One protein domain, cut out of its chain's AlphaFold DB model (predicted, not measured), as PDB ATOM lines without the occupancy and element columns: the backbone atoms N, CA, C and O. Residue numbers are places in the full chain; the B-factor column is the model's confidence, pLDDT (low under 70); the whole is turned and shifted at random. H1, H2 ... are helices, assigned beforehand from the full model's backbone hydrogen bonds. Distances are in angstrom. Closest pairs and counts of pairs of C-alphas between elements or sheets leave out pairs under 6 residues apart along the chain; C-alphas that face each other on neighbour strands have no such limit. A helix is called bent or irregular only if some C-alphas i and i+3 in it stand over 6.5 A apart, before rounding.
ATOM      1  N   LYS A  17     -12.272 -22.155 149.646       84.44
ATOM      2  CA  LYS A  17     -11.646 -21.673 148.396       84.44
ATOM      3  C   LYS A  17     -12.088 -20.268 147.978       84.44
ATOM      4  O   LYS A  17     -11.368 -19.606 147.241       84.44
ATOM      5  N   LYS A  18     -13.267 -19.832 148.427       82.88
ATOM      6  CA  LYS A  18     -13.855 -18.520 148.116       82.88
ATOM      7  C   LYS A  18     -13.863 -17.586 149.317       82.88
ATOM      8  O   LYS A  18     -14.529 -16.557 149.286       82.88
ATOM      9  N   THR A  19     -13.181 -17.957 150.394       80.94
ATOM     10  CA  THR A  19     -13.233 -17.196 151.634       80.94
ATOM     11  C   THR A  19     -11.837 -16.871 152.097       80.94
ATOM     12  O   THR A  19     -11.008 -17.748 152.309       80.94
ATOM     13  N   ILE A  20     -11.597 -15.583 152.279       77.88
ATOM     14  CA  ILE A  20     -10.351 -15.081 152.828       77.88
ATOM     15  C   ILE A  20     -10.625 -14.711 154.276       77.88
ATOM     16  O   ILE A  20     -11.409 -13.805 154.566       77.88
ATOM     17  N   ILE A  21      -9.972 -15.419 155.185       74.88
ATOM     18  CA  ILE A  21      -9.930 -15.055 156.594       74.88
ATOM     19  C   ILE A  21      -8.690 -14.186 156.769       74.88
ATOM     20  O   ILE A  21      -7.579 -14.594 156.433       74.88
ATOM     21  N   GLU A  22      -8.883 -12.960 157.246       67.12
ATOM     22  CA  GLU A  22      -7.765 -12.087 157.596       67.12
ATOM     23  C   GLU A  22      -7.069 -12.679 158.824       67.12
ATOM     24  O   GLU A  22      -7.492 -12.443 159.954       67.12
ATOM     25  N   ASN A  23      -6.031 -13.484 158.598       59.78
ATOM     26  CA  ASN A  23      -5.211 -14.003 159.679       59.78
ATOM     27  C   ASN A  23      -4.195 -12.926 160.078       59.78
ATOM     28  O   ASN A  23      -3.463 -12.408 159.231       59.78
ATOM     29  N   ARG A  24      -4.187 -12.544 161.355       62.56
ATOM     30  CA  ARG A  24      -3.186 -11.636 161.917       62.56
ATOM     31  C   ARG A  24      -2.655 -12.288 163.175       62.56
ATOM     32  O   ARG A  24      -3.306 -12.254 164.212       62.56
ATOM     33  N   GLU A  25      -1.489 -12.901 163.053       59.28
ATOM     34  CA  GLU A  25      -0.776 -13.444 164.198       59.28
ATOM     35  C   GLU A  25      -0.272 -12.272 165.034       59.28
ATOM     36  O   GLU A  25       0.593 -11.504 164.615       59.28
ATOM     37  N   ILE A  26      -0.876 -12.097 166.203       65.62
ATOM     38  CA  ILE A  26      -0.438 -11.118 167.189       65.62
ATOM     39  C   ILE A  26      -0.027 -11.941 168.398       65.62
ATOM     40  O   ILE A  26      -0.911 -12.325 169.159       65.62
ATOM     41  N   PRO A  27       1.272 -12.241 168.573       64.25
ATOM     42  CA  PRO A  27       1.744 -13.234 169.538       64.25
ATOM     43  C   PRO A  27       1.210 -13.012 170.955       64.25
ATOM     44  O   PRO A  27       0.793 -13.952 171.617       64.25
ATOM     45  N   GLU A  28       1.131 -11.755 171.386       65.25
ATOM     46  CA  GLU A  28       0.618 -11.350 172.702       65.25
ATOM     47  C   GLU A  28      -0.871 -11.660 172.899       65.25
ATOM     48  O   GLU A  28      -1.333 -11.774 174.031       65.25
ATOM     49  N   ILE A  29      -1.614 -11.795 171.799       62.81
ATOM     50  CA  ILE A  29      -3.041 -12.094 171.785       62.81
ATOM     51  C   ILE A  29      -3.266 -13.578 171.511       62.81
ATOM     52  O   ILE A  29      -3.892 -14.258 172.309       62.81
ATOM     53  N   THR A  30      -2.693 -14.121 170.442       58.25
ATOM     54  CA  THR A  30      -2.892 -15.522 170.046       58.25
ATOM     55  C   THR A  30      -2.256 -16.544 170.996       58.25
ATOM     56  O   THR A  30      -2.651 -17.702 170.951       58.25
ATOM     57  N   ALA A  31      -1.295 -16.163 171.851       56.97
ATOM     58  CA  ALA A  31      -0.668 -17.095 172.801       56.97
ATOM     59  C   ALA A  31      -1.447 -17.283 174.116       56.97
ATOM     60  O   ALA A  31      -1.289 -18.307 174.778       56.97
ATOM     61  N   HIS A  32      -2.257 -16.301 174.520       51.78
ATOM     62  CA  HIS A  32      -2.951 -16.305 175.818       51.78
ATOM     63  C   HIS A  32      -4.457 -16.123 175.709       51.78
ATOM     64  O   HIS A  32      -5.184 -16.369 176.671       51.78
ATOM     65  N   LEU A  33      -4.931 -15.686 174.549       56.12
ATOM     66  CA  LEU A  33      -6.333 -15.515 174.293       56.12
ATOM     67  C   LEU A  33      -6.769 -16.552 173.256       56.12
ATOM     68  O   LEU A  33      -6.413 -16.435 172.086       56.12
ATOM     69  N   ASP A  34      -7.701 -17.433 173.634       51.59
ATOM     70  CA  ASP A  34      -8.690 -18.023 172.706       51.59
ATOM     71  C   ASP A  34      -9.633 -16.925 172.155       51.59
ATOM     72  O   ASP A  34     -10.841 -17.094 171.965       51.59
ATOM     73  N   VAL A  35      -9.104 -15.719 171.953       53.69
ATOM     74  CA  VAL A  35      -9.675 -14.745 171.053       53.69
ATOM     75  C   VAL A  35      -9.281 -15.286 169.700       53.69
ATOM     76  O   VAL A  35      -8.204 -14.995 169.186       53.69
ATOM     77  N   GLU A  36     -10.183 -16.074 169.114       51.41
ATOM     78  CA  GLU A  36     -10.381 -15.997 167.675       51.41
ATOM     79  C   GLU A  36     -10.355 -14.504 167.362       51.41
ATOM     80  O   GLU A  36     -11.324 -13.788 167.652       51.41
ATOM     81  N   LEU A  37      -9.213 -13.999 166.872       52.31
ATOM     82  CA  LEU A  37      -9.145 -12.667 166.301       52.31
ATOM     83  C   LEU A  37     -10.384 -12.604 165.436       52.31
ATOM     84  O   LEU A  37     -10.560 -13.517 164.625       52.31
ATOM     85  N   HIS A  38     -11.267 -11.631 165.699       55.91
ATOM     86  CA  HIS A  38     -12.547 -11.449 165.020       55.91
ATOM     87  C   HIS A  38     -12.294 -11.190 163.527       55.91
ATOM     88  O   HIS A  38     -12.495 -10.094 162.996       55.91
ATOM     89  N   ASP A  74      -9.029  -7.535 177.342       89.19
ATOM     90  CA  ASP A  74      -7.576  -7.325 177.219       89.19
ATOM     91  C   ASP A  74      -7.153  -7.334 175.746       89.19
ATOM     92  O   ASP A  74      -6.503  -6.401 175.269       89.19
ATOM     93  N   GLY A  75      -7.595  -8.351 174.999       85.38
ATOM     94  CA  GLY A  75      -7.301  -8.484 173.572       85.38
ATOM     95  C   GLY A  75      -7.805  -7.298 172.753       85.38
ATOM     96  O   GLY A  75      -7.046  -6.695 171.998       85.38
ATOM     97  N   GLU A  76      -9.073  -6.911 172.925       85.62
ATOM     98  CA  GLU A  76      -9.659  -5.761 172.222       85.62
ATOM     99  C   GLU A  76      -8.936  -4.445 172.544       85.62
ATOM    100  O   GLU A  76      -8.711  -3.637 171.641       85.62
ATOM    101  N   ALA A  77      -8.544  -4.232 173.803       89.25
ATOM    102  CA  ALA A  77      -7.812  -3.034 174.200       89.25
ATOM    103  C   ALA A  77      -6.411  -2.986 173.571       89.25
ATOM    104  O   ALA A  77      -6.024  -1.951 173.020       89.25
ATOM    105  N   LEU A  78      -5.674  -4.101 173.585       86.62
ATOM    106  CA  LEU A  78      -4.354  -4.218 172.956       86.62
ATOM    107  C   LEU A  78      -4.420  -4.002 171.441       86.62
ATOM    108  O   LEU A  78      -3.634  -3.216 170.904       86.62
ATOM    109  N   LEU A  79      -5.378  -4.643 170.758       81.94
ATOM    110  CA  LEU A  79      -5.593  -4.485 169.316       81.94
ATOM    111  C   LEU A  79      -5.749  -3.017 168.937       81.94
ATOM    112  O   LEU A  79      -5.070  -2.527 168.038       81.94
ATOM    113  N   ARG A  80      -6.619  -2.301 169.648       82.50
ATOM    114  CA  ARG A  80      -6.990  -0.928 169.297       82.50
ATOM    115  C   ARG A  80      -5.948   0.109 169.687       82.50
ATOM    116  O   ARG A  80      -5.920   1.175 169.084       82.50
ATOM    117  N   THR A  81      -5.119  -0.169 170.691       84.94
ATOM    118  CA  THR A  81      -4.104   0.777 171.178       84.94
ATOM    119  C   THR A  81      -2.739   0.498 170.572       84.94
ATOM    120  O   THR A  81      -2.276   1.261 169.732       84.94
ATOM    121  N   LYS A  82      -2.109  -0.611 170.965       79.44
ATOM    122  CA  LYS A  82      -0.730  -0.952 170.606       79.44
ATOM    123  C   LYS A  82      -0.569  -1.240 169.121       79.44
ATOM    124  O   LYS A  82       0.410  -0.819 168.517       79.44
ATOM    125  N   TYR A  83      -1.537  -1.941 168.541       74.50
ATOM    126  CA  TYR A  83      -1.481  -2.326 167.134       74.50
ATOM    127  C   TYR A  83      -2.253  -1.369 166.222       74.50
ATOM    128  O   TYR A  83      -2.126  -1.455 165.005       74.50
ATOM    129  N   ASN A  84      -3.055  -0.459 166.793       74.06
ATOM    130  CA  ASN A  84      -3.991   0.403 166.063       74.06
ATOM    131  C   ASN A  84      -4.879  -0.384 165.068       74.06
ATOM    132  O   ASN A  84      -5.301   0.106 164.022       74.06
ATOM    133  N   ILE A  85      -5.154  -1.647 165.402       69.88
ATOM    134  CA  ILE A  85      -5.977  -2.570 164.635       69.88
ATOM    135  C   ILE A  85      -7.403  -2.440 165.145       69.88
ATOM    136  O   ILE A  85      -7.798  -3.021 166.153       69.88
ATOM    137  N   ILE A  86      -8.201  -1.680 164.406       61.38
ATOM    138  CA  ILE A  86      -9.653  -1.645 164.598       61.38
ATOM    139  C   ILE A  86     -10.313  -2.699 163.690       61.38
ATOM    140  O   ILE A  86     -11.249  -3.393 164.099       61.38
ATOM    141  N   HIS A  87      -9.780  -2.851 162.469       59.75
ATOM    142  CA  HIS A  87     -10.214  -3.763 161.405       59.75
ATOM    143  C   HIS A  87      -9.024  -4.253 160.565       59.75
ATOM    144  O   HIS A  87      -7.924  -3.708 160.666       59.75
ATOM    145  N   GLY A  88      -9.244  -5.273 159.729       57.00
ATOM    146  CA  GLY A  88      -8.278  -5.670 158.709       57.00
ATOM    147  C   GLY A  88      -8.188  -4.677 157.547       57.00
ATOM    148  O   GLY A  88      -9.201  -4.094 157.151       57.00
ATOM    149  N   ASP A  89      -6.982  -4.485 157.006       57.59
ATOM    150  CA  ASP A  89      -6.637  -3.405 156.061       57.59
ATOM    151  C   ASP A  89      -7.275  -3.567 154.677       57.59
ATOM    152  O   ASP A  89      -7.260  -2.637 153.872       57.59
ATOM    153  N   ARG A  90      -7.845  -4.739 154.368       61.28
ATOM    154  CA  ARG A  90      -8.292  -5.060 153.005       61.28
ATOM    155  C   ARG A  90      -9.629  -4.431 152.618       61.28
ATOM    156  O   ARG A  90      -9.954  -4.380 151.438       61.28
ATOM    157  N   LEU A  91     -10.413  -3.957 153.585       66.50
ATOM    158  CA  LEU A  91     -11.775  -3.460 153.366       66.50
ATOM    159  C   LEU A  91     -11.931  -2.074 153.993       66.50
ATOM    160  O   LEU A  91     -11.914  -1.925 155.221       66.50
ATOM    161  N   LYS A  92     -12.109  -1.063 153.136       71.62
ATOM    162  CA  LYS A  92     -12.256   0.338 153.544       71.62
ATOM    163  C   LYS A  92     -13.611   0.564 154.219       71.62
ATOM    164  O   LYS A  92     -14.632   0.022 153.810       71.62
ATOM    165  N   ALA A  93     -13.632   1.383 155.265       76.31
ATOM    166  CA  ALA A  93     -14.880   1.808 155.888       76.31
ATOM    167  C   ALA A  93     -15.568   2.848 154.990       76.31
ATOM    168  O   ALA A  93     -15.063   3.957 154.836       76.31
ATOM    169  N   ASN A  94     -16.719   2.499 154.413       79.19
ATOM    170  CA  ASN A  94     -17.486   3.387 153.543       79.19
ATOM    171  C   ASN A  94     -18.977   3.326 153.904       79.19
ATOM    172  O   ASN A  94     -19.571   2.250 153.927       79.19
ATOM    173  N   LEU A  95     -19.585   4.484 154.178       79.56
ATOM    174  CA  LEU A  95     -21.002   4.592 154.541       79.56
ATOM    175  C   LEU A  95     -21.935   4.211 153.380       79.56
ATOM    176  O   LEU A  95     -22.980   3.602 153.614       79.56
ATOM    177  N   PHE A  96     -21.537   4.543 152.149       83.31
ATOM    178  CA  PHE A  96     -22.284   4.274 150.912       83.31
ATOM    179  C   PHE A  96     -21.781   3.029 150.171       83.31
ATOM    180  O   PHE A  96     -22.152   2.787 149.026       83.31
ATOM    181  N   GLY A  97     -20.903   2.268 150.818       80.75
ATOM    182  CA  GLY A  97     -20.299   1.069 150.269       80.75
ATOM    183  C   GLY A  97     -21.172  -0.178 150.394       80.75
ATOM    184  O   GLY A  97     -22.381  -0.115 150.633       80.75
ATOM    185  N   SER A  98     -20.533  -1.342 150.292       81.06
ATOM    186  CA  SER A  98     -21.197  -2.627 150.545       81.06
ATOM    187  C   SER A  98     -21.711  -2.734 151.991       81.06
ATOM    188  O   SER A  98     -21.295  -2.006 152.896       81.06
ATOM    189  N   THR A  99     -22.593  -3.697 152.262       77.38
ATOM    190  CA  THR A  99     -23.139  -3.953 153.609       77.38
ATOM    191  C   THR A  99     -22.046  -4.153 154.663       77.38
ATOM    192  O   THR A  99     -22.214  -3.758 155.819       77.38
ATOM    193  N   LEU A 100     -20.919  -4.756 154.269       76.38
ATOM    194  CA  LEU A 100     -19.773  -5.001 155.139       76.38
ATOM    195  C   LEU A 100     -18.976  -3.713 155.399       76.38
ATOM    196  O   LEU A 100     -18.620  -3.442 156.546       76.38
ATOM    197  N   GLU A 101     -18.771  -2.889 154.369       80.19
ATOM    198  CA  GLU A 101     -18.103  -1.584 154.472       80.19
ATOM    199  C   GLU A 101     -18.902  -0.613 155.348       80.19
ATOM    200  O   GLU A 101     -18.334   0.032 156.234       80.19
ATOM    201  N   ARG A 102     -20.231  -0.584 155.187       82.06
ATOM    202  CA  ARG A 102     -21.127   0.237 156.011       82.06
ATOM    203  C   ARG A 102     -21.132  -0.215 157.470       82.06
ATOM    204  O   ARG A 102     -21.115   0.618 158.375       82.06
ATOM    205  N   ARG A 103     -21.123  -1.529 157.728       79.88
ATOM    206  CA  ARG A 103     -21.027  -2.081 159.091       79.88
ATOM    207  C   ARG A 103     -19.694  -1.721 159.751       79.88
ATOM    208  O   ARG A 103     -19.695  -1.373 160.930       79.88
ATOM    209  N   ARG A 104     -18.585  -1.765 159.002       79.06
ATOM    210  CA  ARG A 104     -17.269  -1.298 159.469       79.06
ATOM    211  C   ARG A 104     -17.293   0.197 159.782       79.06
ATOM    212  O   ARG A 104     -16.860   0.588 160.859       79.06
ATOM    213  N   TRP A 105     -17.876   1.021 158.909       84.19
ATOM    214  CA  TRP A 105     -18.016   2.459 159.156       84.19
ATOM    215  C   TRP A 105     -18.809   2.759 160.434       84.19
ATOM    216  O   TRP A 105     -18.340   3.511 161.282       84.19
ATOM    217  N   LEU A 106     -19.965   2.113 160.626       84.12
ATOM    218  CA  LEU A 106     -20.779   2.281 161.836       84.12
ATOM    219  C   LEU A 106     -20.032   1.840 163.099       84.12
ATOM    220  O   LEU A 106     -20.137   2.496 164.134       84.12
ATOM    221  N   LYS A 107     -19.268   0.743 163.018       81.38
ATOM    222  CA  LYS A 107     -18.433   0.284 164.131       81.38
ATOM    223  C   LYS A 107     -17.331   1.298 164.438       81.38
ATOM    224  O   LYS A 107     -17.197   1.662 165.598       81.38
ATOM    225  N   ASN A 108     -16.617   1.808 163.435       82.12
ATOM    226  CA  ASN A 108     -15.611   2.859 163.623       82.12
ATOM    227  C   ASN A 108     -16.213   4.103 164.278       82.12
ATOM    228  O   ASN A 108     -15.686   4.577 165.277       82.12
ATOM    229  N   PHE A 109     -17.355   4.572 163.775       85.12
ATOM    230  CA  PHE A 109     -18.060   5.713 164.347       85.12
ATOM    231  C   PHE A 109     -18.417   5.475 165.821       85.12
ATOM    232  O   PHE A 109     -18.058   6.274 166.680       85.12
ATOM    233  N   PHE A 110     -19.022   4.332 166.154       86.12
ATOM    234  CA  PHE A 110     -19.305   3.955 167.543       86.12
ATOM    235  C   PHE A 110     -18.031   3.889 168.412       86.12
ATOM    236  O   PHE A 110     -18.020   4.306 169.573       86.12
ATOM    237  N   LEU A 111     -16.922   3.408 167.848       83.12
ATOM    238  CA  LEU A 111     -15.617   3.357 168.507       83.12
ATOM    239  C   LEU A 111     -14.942   4.730 168.660       83.12
ATOM    240  O   LEU A 111     -14.083   4.868 169.527       83.12
ATOM    241  N   SER A 112     -15.397   5.772 167.972       82.31
ATOM    242  CA  SER A 112     -14.914   7.143 168.177       82.31
ATOM    243  C   SER A 112     -15.678   7.916 169.261       82.31
ATOM    244  O   SER A 112     -15.142   8.868 169.817       82.31
ATOM    245  N   ILE A 113     -16.906   7.514 169.609       87.00
ATOM    246  CA  ILE A 113     -17.776   8.285 170.521       87.00
ATOM    247  C   ILE A 113     -17.500   7.936 171.999       87.00
ATOM    248  O   ILE A 113     -17.369   6.751 172.327       87.00
ATOM    249  N   PRO A 114     -17.431   8.913 172.923       87.12
ATOM    250  CA  PRO A 114     -17.350   8.633 174.359       87.12
ATOM    251  C   PRO A 114     -18.641   7.989 174.900       87.12
ATOM    252  O   PRO A 114     -19.712   8.114 174.318       87.12
ATOM    253  N   GLY A 115     -18.571   7.280 176.030       89.88
ATOM    254  CA  GLY A 115     -19.777   6.717 176.664       89.88
ATOM    255  C   GLY A 115     -20.378   5.491 175.961       89.88
ATOM    256  O   GLY A 115     -21.561   5.196 176.133       89.88
ATOM    257  N   LYS A 116     -19.566   4.729 175.212       91.31
ATOM    258  CA  LYS A 116     -19.958   3.474 174.529       91.31
ATOM    259  C   LYS A 116     -20.810   2.519 175.377       91.31
ATOM    260  O   LYS A 116     -21.784   2.000 174.831       91.31
ATOM    261  N   PRO A 117     -20.499   2.284 176.671       92.69
ATOM    262  CA  PRO A 117     -21.298   1.395 177.515       92.69
ATOM    263  C   PRO A 117     -22.763   1.827 177.590       92.69
ATOM    264  O   PRO A 117     -23.660   1.023 177.355       92.69
ATOM    265  N   LEU A 118     -22.998   3.117 177.844       94.19
ATOM    266  CA  LEU A 118     -24.338   3.682 177.966       94.19
ATOM    267  C   LEU A 118     -25.068   3.660 176.620       94.19
ATOM    268  O   LEU A 118     -26.225   3.260 176.553       94.19
ATOM    269  N   ILE A 119     -24.384   4.042 175.538       93.12
ATOM    270  CA  ILE A 119     -24.969   4.053 174.191       93.12
ATOM    271  C   ILE A 119     -25.416   2.642 173.792       93.12
ATOM    272  O   ILE A 119     -26.531   2.466 173.301       93.12
ATOM    273  N   TRP A 120     -24.573   1.628 174.029       91.62
ATOM    274  CA  TRP A 120     -24.929   0.237 173.754       91.62
ATOM    275  C   TRP A 120     -26.127  -0.217 174.592       91.62
ATOM    276  O   TRP A 120     -27.044  -0.836 174.046       91.62
ATOM    277  N   PHE A 121     -26.145   0.124 175.885       94.62
ATOM    278  CA  PHE A 121     -27.263  -0.186 176.773       94.62
ATOM    279  C   PHE A 121     -28.572   0.410 176.255       94.62
ATOM    280  O   PHE A 121     -29.530  -0.323 176.040       94.62
ATOM    281  N   LEU A 122     -28.613   1.720 175.997       95.00
ATOM    282  CA  LEU A 122     -29.819   2.408 175.527       95.00
ATOM    283  C   LEU A 122     -30.293   1.842 174.183       95.00
ATOM    284  O   LEU A 122     -31.481   1.583 173.993       95.00
ATOM    285  N   TYR A 123     -29.363   1.576 173.264       93.50
ATOM    286  CA  TYR A 123     -29.689   0.982 171.973       93.50
ATOM    287  C   TYR A 123     -30.283  -0.427 172.105       93.50
ATOM    288  O   TYR A 123     -31.337  -0.716 171.540       93.50
ATOM    289  N   SER A 124     -29.626  -1.322 172.839       93.06
ATOM    290  CA  SER A 124     -30.036  -2.727 172.897       93.06
ATOM    291  C   SER A 124     -31.194  -2.962 173.876       93.06
ATOM    292  O   SER A 124     -32.117  -3.720 173.583       93.06
ATOM    293  N   TYR A 125     -31.199  -2.284 175.023       94.50
ATOM    294  CA  TYR A 125     -32.233  -2.451 176.040       94.50
ATOM    295  C   TYR A 125     -33.517  -1.696 175.691       94.50
ATOM    296  O   TYR A 125     -34.582  -2.300 175.733       94.50
ATOM    297  N   ILE A 126     -33.430  -0.417 175.297       93.62
ATOM    298  CA  ILE A 126     -34.610   0.420 175.019       93.62
ATOM    299  C   ILE A 126     -35.033   0.281 173.555       93.62
ATOM    300  O   ILE A 126     -36.120  -0.219 173.275       93.62
ATOM    301  N   LEU A 127     -34.172   0.673 172.606       92.81
ATOM    302  CA  LEU A 127     -34.564   0.759 171.188       92.81
ATOM    303  C   LEU A 127     -34.814  -0.610 170.543       92.81
ATOM    304  O   LEU A 127     -35.643  -0.726 169.643       92.81
ATOM    305  N   LYS A 128     -34.106  -1.656 170.982       92.31
ATOM    306  CA  LYS A 128     -34.314  -3.040 170.519       92.31
ATOM    307  C   LYS A 128     -35.247  -3.859 171.414       92.31
ATOM    308  O   LYS A 128     -35.358  -5.067 171.217       92.31
ATOM    309  N   GLY A 129     -35.917  -3.217 172.370       94.31
ATOM    310  CA  GLY A 129     -36.919  -3.864 173.211       94.31
ATOM    311  C   GLY A 129     -36.354  -4.922 174.156       94.31
ATOM    312  O   GLY A 129     -37.094  -5.804 174.568       94.31
ATOM    313  N   GLY A 130     -35.067  -4.873 174.513       92.62
ATOM    314  CA  GLY A 130     -34.469  -5.818 175.463       92.62
ATOM    315  C   GLY A 130     -35.166  -5.851 176.831       92.62
ATOM    316  O   GLY A 130     -35.114  -6.871 177.511       92.62
ATOM    317  N   PHE A 131     -35.874  -4.781 177.215       93.88
ATOM    318  CA  PHE A 131     -36.720  -4.759 178.416       93.88
ATOM    319  C   PHE A 131     -37.897  -5.750 178.366       93.88
ATOM    320  O   PHE A 131     -38.384  -6.164 179.416       93.88
ATOM    321  N   LEU A 132     -38.333  -6.175 177.174       95.44
ATOM    322  CA  LEU A 132     -39.413  -7.153 176.995       95.44
ATOM    323  C   LEU A 132     -39.019  -8.562 177.470       95.44
ATOM    324  O   LEU A 132     -39.890  -9.376 177.762       95.44
ATOM    325  N   ASP A 133     -37.717  -8.835 177.603       92.81
ATOM    326  CA  ASP A 133     -37.190 -10.085 178.167       92.81
ATOM    327  C   ASP A 133     -37.040 -10.032 179.707       92.81
ATOM    328  O   ASP A 133     -36.477 -10.946 180.322       92.81
ATOM    329  N   GLY A 134     -37.519  -8.961 180.353       94.31
ATOM    330  CA  GLY A 134     -37.527  -8.800 181.807       94.31
ATOM    331  C   GLY A 134     -36.128  -8.815 182.431       94.31
ATOM    332  O   GLY A 134     -35.183  -8.212 181.915       94.31
ATOM    333  N   TYR A 135     -35.982  -9.520 183.558       94.06
ATOM    334  CA  TYR A 135     -34.726  -9.575 184.317       94.06
ATOM    335  C   TYR A 135     -33.552 -10.140 183.503       94.06
ATOM    336  O   TYR A 135     -32.443  -9.614 183.565       94.06
ATOM    337  N   GLN A 136     -33.795 -11.176 182.694       92.62
ATOM    338  CA  GLN A 136     -32.753 -11.792 181.866       92.62
ATOM    339  C   GLN A 136     -32.233 -10.806 180.812       92.62
ATOM    340  O   GLN A 136     -31.022 -10.689 180.615       92.62
ATOM    341  N   GLY A 137     -33.145 -10.061 180.178       93.00
ATOM    342  CA  GLY A 137     -32.803  -8.996 179.237       93.00
ATOM    343  C   GLY A 137     -31.995  -7.883 179.898       93.00
ATOM    344  O   GLY A 137     -30.973  -7.458 179.353       93.00
ATOM    345  N   LEU A 138     -32.394  -7.447 181.094       94.44
ATOM    346  CA  LEU A 138     -31.665  -6.433 181.856       94.44
ATOM    347  C   LEU A 138     -30.233  -6.884 182.171       94.44
ATOM    348  O   LEU A 138     -29.282  -6.184 181.824       94.44
ATOM    349  N   VAL A 139     -30.073  -8.071 182.765       94.12
ATOM    350  CA  VAL A 139     -28.764  -8.623 183.151       94.12
ATOM    351  C   VAL A 139     -27.850  -8.746 181.934       94.12
ATOM    352  O   VAL A 139     -26.714  -8.281 181.974       94.12
ATOM    353  N   PHE A 140     -28.345  -9.290 180.819       92.25
ATOM    354  CA  PHE A 140     -27.554  -9.423 179.596       92.25
ATOM    355  C   PHE A 140     -27.055  -8.072 179.065       92.25
ATOM    356  O   PHE A 140     -25.878  -7.928 178.719       92.25
ATOM    357  N   ASN A 141     -27.932  -7.066 179.018       94.00
ATOM    358  CA  ASN A 141     -27.566  -5.739 178.530       94.00
ATOM    359  C   ASN A 141     -26.598  -5.022 179.485       94.00
ATOM    360  O   ASN A 141     -25.680  -4.352 179.008       94.00
ATOM    361  N   ILE A 142     -26.733  -5.205 180.804       95.12
ATOM    362  CA  ILE A 142     -25.764  -4.708 181.795       95.12
ATOM    363  C   ILE A 142     -24.403  -5.370 181.583       95.12
ATOM    364  O   ILE A 142     -23.411  -4.662 181.436       95.12
ATOM    365  N   LEU A 143     -24.345  -6.703 181.491       94.31
ATOM    366  CA  LEU A 143     -23.091  -7.435 181.286       94.31
ATOM    367  C   LEU A 143     -22.395  -7.010 179.987       94.31
ATOM    368  O   LEU A 143     -21.185  -6.782 179.974       94.31
ATOM    369  N   LYS A 144     -23.149  -6.819 178.897       92.44
ATOM    370  CA  LYS A 144     -22.590  -6.299 177.641       92.44
ATOM    371  C   LYS A 144     -22.090  -4.863 177.749       92.44
ATOM    372  O   LYS A 144     -21.075  -4.530 177.142       92.44
ATOM    373  N   SER A 145     -22.772  -4.019 178.507       94.50
ATOM    374  CA  SER A 145     -22.339  -2.637 178.731       94.50
ATOM    375  C   SER A 145     -21.084  -2.595 179.602       94.50
ATOM    376  O   SER A 145     -20.137  -1.879 179.285       94.50
ATOM    377  N   PHE A 146     -21.024  -3.438 180.633       95.38
ATOM    378  CA  PHE A 146     -19.849  -3.610 181.478       95.38
ATOM    379  C   PHE A 146     -18.637  -4.106 180.683       95.38
ATOM    380  O   PHE A 146     -17.538  -3.595 180.863       95.38
ATOM    381  N   TYR A 147     -18.833  -5.010 179.722       93.38
ATOM    382  CA  TYR A 147     -17.771  -5.417 178.801       93.38
ATOM    383  C   TYR A 147     -17.203  -4.242 177.985       93.38
ATOM    384  O   TYR A 147     -15.990  -4.052 177.924       93.38
ATOM    385  N   TRP A 148     -18.064  -3.395 177.406       93.12
ATOM    386  CA  TRP A 148     -17.614  -2.180 176.710       93.12
ATOM    387  C   TRP A 148     -16.867  -1.211 177.631       93.12
ATOM    388  O   TRP A 148     -15.950  -0.513 177.188       93.12
ATOM    389  N   TYR A 149     -17.256  -1.166 178.903       94.81
ATOM    390  CA  TYR A 149     -16.599  -0.344 179.909       94.81
ATOM    391  C   TYR A 149     -15.193  -0.865 180.226       94.81
ATOM    392  O   TYR A 149     -14.246  -0.085 180.162       94.81
ATOM    393  N   GLN A 150     -15.039  -2.176 180.449       94.88
ATOM    394  CA  GLN A 150     -13.734  -2.822 180.651       94.88
ATOM    395  C   GLN A 150     -12.762  -2.508 179.514       94.88
ATOM    396  O   GLN A 150     -11.642  -2.081 179.778       94.88
ATOM    397  N   ILE A 151     -13.204  -2.648 178.257       91.88
ATOM    398  CA  ILE A 151     -12.366  -2.320 177.097       91.88
ATOM    399  C   ILE A 151     -11.917  -0.856 177.157       91.88
ATOM    400  O   ILE A 151     -10.737  -0.567 177.000       91.88
ATOM    401  N   SER A 152     -12.843   0.070 177.422       92.44
ATOM    402  CA  SER A 152     -12.542   1.509 177.438       92.44
ATOM    403  C   SER A 152     -11.526   1.878 178.530       92.44
ATOM    404  O   SER A 152     -10.643   2.700 178.292       92.44
ATOM    405  N   LEU A 153     -11.627   1.260 179.712       94.50
ATOM    406  CA  LEU A 153     -10.672   1.460 180.806       94.50
ATOM    407  C   LEU A 153      -9.284   0.918 180.465       94.50
ATOM    408  O   LEU A 153      -8.296   1.623 180.649       94.50
ATOM    409  N   LYS A 154      -9.212  -0.300 179.925       94.12
ATOM    410  CA  LYS A 154      -7.947  -0.934 179.532       94.12
ATOM    411  C   LYS A 154      -7.270  -0.184 178.383       94.12
ATOM    412  O   LYS A 154      -6.061   0.020 178.399       94.12
ATOM    413  N   GLU A 155      -8.041   0.316 177.415       91.31
ATOM    414  CA  GLU A 155      -7.520   1.198 176.361       91.31
ATOM    415  C   GLU A 155      -6.890   2.472 176.952       91.31
ATOM    416  O   GLU A 155      -5.828   2.907 176.502       91.31
ATOM    417  N   TYR A 156      -7.542   3.084 177.944       92.19
ATOM    418  CA  TYR A 156      -7.019   4.267 178.628       92.19
ATOM    419  C   TYR A 156      -5.738   3.954 179.410       92.19
ATOM    420  O   TYR A 156      -4.756   4.686 179.292       92.19
ATOM    421  N   GLU A 157      -5.724   2.849 180.154       93.81
ATOM    422  CA  GLU A 157      -4.559   2.368 180.896       93.81
ATOM    423  C   GLU A 157      -3.343   2.180 179.977       93.81
ATOM    424  O   GLU A 157      -2.283   2.760 180.225       93.81
ATOM    425  N   ILE A 158      -3.505   1.455 178.864       91.06
ATOM    426  CA  ILE A 158      -2.419   1.206 177.907       91.06
ATOM    427  C   ILE A 158      -1.906   2.519 177.302       91.06
ATOM    428  O   ILE A 158      -0.695   2.729 177.233       91.06
ATOM    429  N   LYS A 159      -2.796   3.439 176.903       89.88
ATOM    430  CA  LYS A 159      -2.397   4.758 176.372       89.88
ATOM    431  C   LYS A 159      -1.592   5.565 177.390       89.88
ATOM    432  O   LYS A 159      -0.585   6.167 177.028       89.88
ATOM    433  N   CYS A 160      -1.997   5.549 178.658       91.25
ATOM    434  CA  CYS A 160      -1.259   6.200 179.738       91.25
ATOM    435  C   CYS A 160       0.142   5.604 179.926       91.25
ATOM    436  O   CYS A 160       1.084   6.351 180.178       91.25
ATOM    437  N   PHE A 161       0.302   4.286 179.790       90.12
ATOM    438  CA  PHE A 161       1.618   3.644 179.853       90.12
ATOM    439  C   PHE A 161       2.495   3.947 178.634       90.12
ATOM    440  O   PHE A 161       3.694   4.157 178.798       90.12
ATOM    441  N   LEU A 162       1.916   4.000 177.431       83.94
ATOM    442  CA  LEU A 162       2.646   4.331 176.204       83.94
ATOM    443  C   LEU A 162       3.142   5.782 176.198       83.94
ATOM    444  O   LEU A 162       4.278   6.017 175.815       83.94
ATOM    445  N   ASN A 163       2.335   6.730 176.681       82.31
ATOM    446  CA  ASN A 163       2.699   8.153 176.726       82.31
ATOM    447  C   ASN A 163       3.736   8.504 177.809       82.31
ATOM    448  O   ASN A 163       4.221   9.630 177.845       82.31
ATOM    449  N   LYS A 164       4.026   7.581 178.737       77.38
ATOM    450  CA  LYS A 164       5.050   7.754 179.781       77.38
ATOM    451  C   LYS A 164       6.459   7.338 179.329       77.38
ATOM    452  O   LYS A 164       7.396   7.554 180.094       77.38
ATOM    453  N   LYS A 165       6.594   6.710 178.158       54.28
ATOM    454  CA  LYS A 165       7.879   6.372 177.525       54.28
ATOM    455  C   LYS A 165       8.263   7.439 176.512       54.28
ATOM    456  O   LYS A 165       9.483   7.661 176.383       54.28
TER     457      LYS A 165
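AT A GLANCE: This is residues 17 to 38 and 74 to 165 of the 165 residues of an uncharacterized protein of Methylacidiphilum kamchatkense Kam1 (UniProt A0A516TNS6). Helix H4 folds back along the long helix H5 as a helical hairpin; H2 crosses H5 farther along, H1 is near H2, and H3 leads into H4. The printed part has 114 residues with five named helices, H1 to H5, no named strand: all helix. It is only just loose, close to compact: radius of gyration of the C-alphas 16.3 A, spans 42 by 41 by 26 A.

IN THESE COORDINATES: After Lys 17, find H1 at residues 27 to 30 and H2 at 74 to 81. From C-alpha 99 at (-23.139, -3.953, 153.609), H3 runs 20.1 A to 112. H4, residues 116 to 127, spans 15.2 A. H5, residues 130 to 162, spans 38.5 A; it is irregular, C-alphas 132 and 135 being 9.0 A apart, with a kink of 95 degrees near 137.

HOW THE PARTS SIT: H2 touches H5 residues 151 to 159 alone, closest C-alphas Ala 77 and Glu 155, 4.8 A. H4 touches H5, opposite ways at a shallow tilt of 15 degrees, closest C-alphas Pro 117 and Ser 145, 4.3 A. H3 touches no helix. Every O i to N i+4 pair is within hydrogen-bond range in H2, H3 and H4; 26 of 29 in H5.

THE WHOLE: Residues 39 to 73 are cut out, C-alphas 38 and 74 standing 13.8 A apart. The H2 to H3 link is long. Residues 22 to 38, 85 to 91 and 165 have pLDDT under 70.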